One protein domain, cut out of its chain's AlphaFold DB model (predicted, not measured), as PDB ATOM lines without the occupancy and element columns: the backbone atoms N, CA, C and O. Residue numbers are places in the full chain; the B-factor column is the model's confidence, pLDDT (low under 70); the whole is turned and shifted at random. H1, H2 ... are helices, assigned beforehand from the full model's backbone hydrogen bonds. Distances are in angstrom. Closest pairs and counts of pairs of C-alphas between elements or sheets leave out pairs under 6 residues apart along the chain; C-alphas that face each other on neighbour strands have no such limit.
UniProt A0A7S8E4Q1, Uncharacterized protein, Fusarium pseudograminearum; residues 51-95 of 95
ATOM      1  N   ALA A  51      39.771 -10.753  -4.238       46.94
ATOM      2  CA  ALA A  51      40.127  -9.391  -4.577       46.94
ATOM      3  C   ALA A  51      40.607  -9.422  -6.028       46.94
ATOM      4  O   ALA A  51      41.771  -9.706  -6.315       46.94
ATOM      5  N   VAL A  52      39.669  -9.219  -6.950       50.44
ATOM      6  CA  VAL A  52      39.938  -8.819  -8.306       50.44
ATOM      7  C   VAL A  52      40.528  -7.463  -8.045       50.44
ATOM      8  O   VAL A  52      39.830  -6.531  -7.650       50.44
ATOM      9  N   VAL A  53      41.857  -7.425  -8.070       45.25
ATOM     10  CA  VAL A  53      42.618  -6.194  -8.099       45.25
ATOM     11  C   VAL A  53      41.936  -5.398  -9.196       45.25
ATOM     12  O   VAL A  53      41.993  -5.794 -10.357       45.25
ATOM     13  N   ALA A  54      41.151  -4.399  -8.800       52.19
ATOM     14  CA  ALA A  54      40.333  -3.629  -9.708       52.19
ATOM     15  C   ALA A  54      41.283  -2.741 -10.508       52.19
ATOM     16  O   ALA A  54      41.430  -1.557 -10.238       52.19
ATOM     17  N   SER A  55      41.975  -3.331 -11.479       58.53
ATOM     18  CA  SER A  55      42.557  -2.619 -12.608       58.53
ATOM     19  C   SER A  55      41.467  -2.399 -13.659       58.53
ATOM     20  O   SER A  55      41.669  -2.680 -14.838       58.53
ATOM     21  N   GLY A  56      40.278  -2.000 -13.204       62.69
ATOM     22  CA  GLY A  56      39.213  -1.554 -14.082       62.69
ATOM     23  C   GLY A  56      39.514  -0.133 -14.556       62.69
ATOM     24  O   GLY A  56      40.250   0.588 -13.873       62.69
ATOM     25  N   PRO A  57      38.973   0.271 -15.712       64.12
ATOM     26  CA  PRO A  57      39.082   1.647 -16.170       64.12
ATOM     27  C   PRO A  57      38.511   2.596 -15.109       64.12
ATOM     28  O   PRO A  57      37.480   2.323 -14.492       64.12
ATOM     29  N   THR A  58      39.212   3.697 -14.872       75.75
ATOM     30  CA  THR A  58      38.755   4.793 -14.014       75.75
ATOM     31  C   THR A  58      37.512   5.455 -14.615       75.75
ATOM     32  O   THR A  58      37.315   5.406 -15.827       75.75
ATOM     33  N   ASP A  59      36.696   6.134 -13.802       73.31
ATOM     34  CA  ASP A  59      35.480   6.821 -14.283       73.31
ATOM     35  C   ASP A  59      35.748   7.748 -15.485       73.31
ATOM     36  O   ASP A  59      34.956   7.813 -16.420       73.31
ATOM     37  N   ALA A  60      36.915   8.402 -15.519       74.38
ATOM     38  CA  ALA A  60      37.326   9.258 -16.632       74.38
ATOM     39  C   ALA A  60      37.644   8.481 -17.925       74.38
ATOM     40  O   ALA A  60      37.482   9.012 -19.022       74.38
ATOM     41  N   GLU A  61      38.117   7.241 -17.809       75.75
ATOM     42  CA  GLU A  61      38.350   6.349 -18.948       75.75
ATOM     43  C   GLU A  61      37.029   5.760 -19.448       75.75
ATOM     44  O   GLU A  61      36.832   5.676 -20.655       75.75
ATOM     45  N   ILE A  62      36.096   5.447 -18.541       76.56
ATOM     46  CA  ILE A  62      34.745   4.980 -18.882       76.56
ATOM     47  C   ILE A  62      33.982   6.058 -19.665       76.56
ATOM     48  O   ILE A  62      33.417   5.759 -20.716       76.56
ATOM     49  N   ASP A  63      34.030   7.317 -19.222       78.06
ATOM     50  CA  ASP A  63      33.382   8.445 -19.911       78.06
ATOM     51  C   ASP A  63      33.976   8.733 -21.305       78.06
ATOM     52  O   ASP A  63      33.316   9.324 -22.164       78.06
ATOM     53  N   ALA A  64      35.226   8.323 -21.541       82.00
ATOM     54  CA  ALA A  64      35.916   8.482 -22.819       82.00
ATOM     55  C   ALA A  64      35.746   7.274 -23.762       82.00
ATOM     56  O   ALA A  64      36.131   7.361 -24.933       82.00
ATOM     57  N   MET A  65      35.192   6.158 -23.280       81.00
ATOM     58  CA  MET A  65      35.024   4.929 -24.055       81.00
ATOM     59  C   MET A  65      33.718   4.923 -24.852       81.00
ATOM     60  O   MET A  65      32.656   5.342 -24.392       81.00
ATOM     61  N   SER A  66      33.782   4.381 -26.071       86.69
ATOM     62  CA  SER A  66      32.579   4.039 -26.828       86.69
ATOM     63  C   SER A  66      31.828   2.900 -26.136       86.69
ATOM     64  O   SER A  66      32.433   2.010 -25.536       86.69
ATOM     65  N   ILE A  67      30.504   2.867 -26.297       85.25
ATOM     66  CA  ILE A  67      29.674   1.735 -25.862       85.25
ATOM     67  C   ILE A  67      30.187   0.420 -26.466       85.25
ATOM     68  O   ILE A  67      30.230  -0.593 -25.770       85.25
ATOM     69  N   ASP A  68      30.644   0.442 -27.718       86.25
ATOM     70  CA  ASP A  68      31.192  -0.746 -28.381       86.25
ATOM     71  C   ASP A  68      32.489  -1.235 -27.712       86.25
ATOM     72  O   ASP A  68      32.689  -2.439 -27.541       86.25
ATOM     73  N   ASP A  69      33.339  -0.312 -27.254       84.06
ATOM     74  CA  ASP A  69      34.599  -0.636 -26.576       84.06
ATOM     75  C   ASP A  69      34.355  -1.170 -25.155       84.06
ATOM     76  O   ASP A  69      35.044  -2.089 -24.693       84.06
ATOM     77  N   MET A  70      33.334  -0.642 -24.472       83.06
ATOM     78  CA  MET A  70      32.883  -1.182 -23.187       83.06
ATOM     79  C   MET A  70      32.363  -2.613 -23.348       83.06
ATOM     80  O   MET A  70      32.759  -3.503 -22.594       83.06
ATOM     81  N   LEU A  71      31.526  -2.865 -24.360       87.12
ATOM     82  CA  LEU A  71      30.984  -4.198 -24.632       87.12
ATOM     83  C   LEU A  71      32.085  -5.205 -24.980       87.12
ATOM     84  O   LEU A  71      32.060  -6.330 -24.480       87.12
ATOM     85  N   ALA A  72      33.073  -4.805 -25.782       86.38
ATOM     86  CA  ALA A  72      34.215  -5.654 -26.117       86.38
ATOM     87  C   ALA A  72      35.066  -6.008 -24.885       86.38
ATOM     88  O   ALA A  72      35.582  -7.122 -24.783       86.38
ATOM     89  N   THR A  73      35.199  -5.078 -23.935       83.88
ATOM     90  CA  THR A  73      35.925  -5.311 -22.677       83.88
ATOM     91  C   THR A  73      35.176  -6.301 -21.791       83.88
ATOM     92  O   THR A  73      35.747  -7.312 -21.392       83.88
ATOM     93  N   ILE A  74      33.870  -6.097 -21.600       86.19
ATOM     94  CA  ILE A  74      33.018  -7.003 -20.814       86.19
ATOM     95  C   ILE A  74      33.025  -8.424 -21.394       86.19
ATOM     96  O   ILE A  74      33.081  -9.397 -20.644       86.19
ATOM     97  N   GLN A  75      32.976  -8.565 -22.723       83.75
ATOM     98  CA  GLN A  75      33.009  -9.878 -23.377       83.75
ATOM     99  C   GLN A  75      34.320 -10.624 -23.114       83.75
ATOM    100  O   GLN A  75      34.291 -11.818 -22.812       83.75
ATOM    101  N   ARG A  76      35.454  -9.920 -23.182       85.69
ATOM    102  CA  ARG A  76      36.775 -10.497 -22.906       85.69
ATOM    103  C   ARG A  76      36.887 -10.954 -21.452       85.69
ATOM    104  O   ARG A  76      37.263 -12.096 -21.199       85.69
ATOM    105  N   ASP A  77      36.487 -10.098 -20.517       83.50
ATOM    106  CA  ASP A  77      36.546 -10.400 -19.084       83.50
ATOM    107  C   ASP A  77      35.632 -11.584 -18.735       83.50
ATOM    108  O   ASP A  77      35.992 -12.466 -17.951       83.50
ATOM    109  N   HIS A  78      34.459 -11.658 -19.371       85.94
ATOM    110  CA  HIS A  78      33.546 -12.782 -19.215       85.94
ATOM    111  C   HIS A  78      34.164 -14.105 -19.693       85.94
ATOM    112  O   HIS A  78      34.056 -15.115 -18.993       85.94
ATOM    113  N   GLU A  79      34.840 -14.118 -20.846       86.31
ATOM    114  CA  GLU A  79      35.539 -15.313 -21.336       86.31
ATOM    115  C   GLU A  79      36.640 -15.775 -20.375       86.31
ATOM    116  O   GLU A  79      36.738 -16.974 -20.092       86.31
ATOM    117  N   GLU A  80      37.427 -14.849 -19.822       84.31
ATOM    118  CA  GLU A  80      38.479 -15.165 -18.847       84.31
ATOM    119  C   GLU A  80      37.912 -15.774 -17.557       84.31
ATOM    120  O   GLU A  80      38.427 -16.785 -17.061       84.31
ATOM    121  N   ILE A  81      36.811 -15.223 -17.039       84.38
ATOM    122  CA  ILE A  81      36.122 -15.756 -15.855       84.38
ATOM    123  C   ILE A  81      35.587 -17.164 -16.131       84.38
ATOM    124  O   ILE A  81      35.787 -18.072 -15.321       84.38
ATOM    125  N   VAL A  82      34.947 -17.379 -17.284       83.12
ATOM    126  CA  VAL A  82      34.411 -18.695 -17.667       83.12
ATOM    127  C   VAL A  82      35.531 -19.730 -17.798       83.12
ATOM    128  O   VAL A  82      35.372 -20.865 -17.343       83.12
ATOM    129  N   GLN A  83      36.672 -19.360 -18.383       83.12
ATOM    130  CA  GLN A  83      37.845 -20.237 -18.485       83.12
ATOM    131  C   GLN A  83      38.404 -20.602 -17.107       83.12
ATOM    132  O   GLN A  83      38.674 -21.777 -16.839       83.12
ATOM    133  N   LYS A  84      38.531 -19.618 -16.212       83.25
ATOM    134  CA  LYS A  84      39.006 -19.832 -14.841       83.25
ATOM    135  C   LYS A  84      38.082 -20.772 -14.066       83.25
ATOM    136  O   LYS A  84      38.558 -21.743 -13.484       83.25
ATOM    137  N   MET A  85      36.771 -20.546 -14.138       76.50
ATOM    138  CA  MET A  85      35.766 -21.390 -13.483       76.50
ATOM    139  C   MET A  85      35.795 -22.831 -14.004       76.50
ATOM    140  O   MET A  85      35.761 -23.773 -13.213       76.50
ATOM    141  N   LYS A  86      35.909 -23.031 -15.326       79.62
ATOM    142  CA  LYS A  86      36.042 -24.379 -15.906       79.62
ATOM    143  C   LYS A  86      37.259 -25.113 -15.352       79.62
ATOM    144  O   LYS A  86      37.131 -26.261 -14.939       79.62
ATOM    145  N   LYS A  87      38.403 -24.434 -15.283       77.06
ATOM    146  CA  LYS A  87      39.644 -25.006 -14.753       77.06
ATOM    147  C   LYS A  87      39.526 -25.387 -13.274       77.06
ATOM    148  O   LYS A  87      39.914 -26.487 -12.899       77.06
ATOM    149  N   GLU A  88      38.941 -24.521 -12.447       76.50
ATOM    150  CA  GLU A  88      38.695 -24.818 -11.027       76.50
ATOM    151  C   GLU A  88      37.745 -26.015 -10.844       76.50
ATOM    152  O   GLU A  88      37.942 -26.836  -9.949       76.50
ATOM    153  N   THR A  89      36.756 -26.161 -11.732       74.25
ATOM    154  CA  THR A  89      35.818 -27.297 -11.716       74.25
ATOM    155  C   THR A  89      36.502 -28.613 -12.119       74.25
ATOM    156  O   THR A  89      36.229 -29.657 -11.528       74.25
ATOM    157  N   GLU A  90      37.412 -28.579 -13.098       73.00
ATOM    158  CA  GLU A  90      38.200 -29.746 -13.521       73.00
ATOM    159  C   GLU A  90      39.211 -30.191 -12.452       73.00
ATOM    160  O   GLU A  90      39.356 -31.392 -12.213       73.00
ATOM    161  N   ASP A  91      39.864 -29.246 -11.770       65.81
ATOM    162  CA  ASP A  91      40.811 -29.542 -10.689       65.81
ATOM    163  C   ASP A  91      40.099 -30.091  -9.432       65.81
ATOM    164  O   ASP A  91      40.623 -30.989  -8.769       65.81
ATOM    165  N   ALA A  92      38.875 -29.634  -9.135       66.12
ATOM    166  CA  ALA A  92      38.067 -30.135  -8.016       66.12
ATOM    167  C   ALA A  92      37.505 -31.555  -8.236       66.12
ATOM    168  O   ALA A  92      37.247 -32.271  -7.271       66.12
ATOM    169  N   GLY A  93      37.326 -31.986  -9.491       56.81
ATOM    170  CA  GLY A  93      36.810 -33.316  -9.843       56.81
ATOM    171  C   GLY A  93      37.856 -34.440  -9.853       56.81
ATOM    172  O   GLY A  93      37.519 -35.580 -10.170       56.81
ATOM    173  N   ARG A  94      39.124 -34.131  -9.550       55.78
ATOM    174  CA  ARG A  94      40.258 -35.070  -9.626       55.78
ATOM    175  C   ARG A  94      40.802 -35.514  -8.256       55.78
ATOM    176  O   ARG A  94      41.851 -36.160  -8.226       55.78
ATOM    177  N   GLY A  95      40.115 -35.154  -7.167       43.88
ATOM    178  CA  GLY A  95      40.438 -35.505  -5.776       43.88
ATOM    179  C   GLY A  95      39.680 -36.717  -5.252       43.88
ATOM    180  O   GLY A  95      38.480 -36.845  -5.577       43.88
TER     181      GLY A  95
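AT A GLANCE: This is residues 51 to 95 of the 95 residues of an uncharacterized protein of Fusarium pseudograminearum (UniProt A0A7S8E4Q1). What shape is it? It is an open V: residues 51 to 58, short H1 at the corner, then long H2. What builds it? It is all helix, 45 printed residues with two named helices, H1 then H2. It is extended, with a radius of gyration of the C-alphas of 14.8 A, spanning 47 by 22 by 6 A.

IN THESE COORDINATES: Where is H1? H1, residues 59 to 64, begins at C-alpha 59 (35.480, 6.821, -14.283). Where is H2? H2, residues 67 to 92, runs 37.5 A from first to last C-alpha, ending at (38.067, -30.135, -8.016).

HOW THE PARTS SIT: How near are they? H1 and H2 are close but not clearly touching: their closest C-alphas, Ile 62 and Met 70, are 7.7 A apart. They run opposite ways at a steep tilt of 54 degrees. And their backbones? Every O i to N i+4 pair is within hydrogen-bond range.

THE WHOLE: How large? The farthest C-alphas, Ala 64 and Gly 95, are 47.4 A apart. Where is confidence low? Residues 51 to 57 and 91 to 95 have pLDDT under 70.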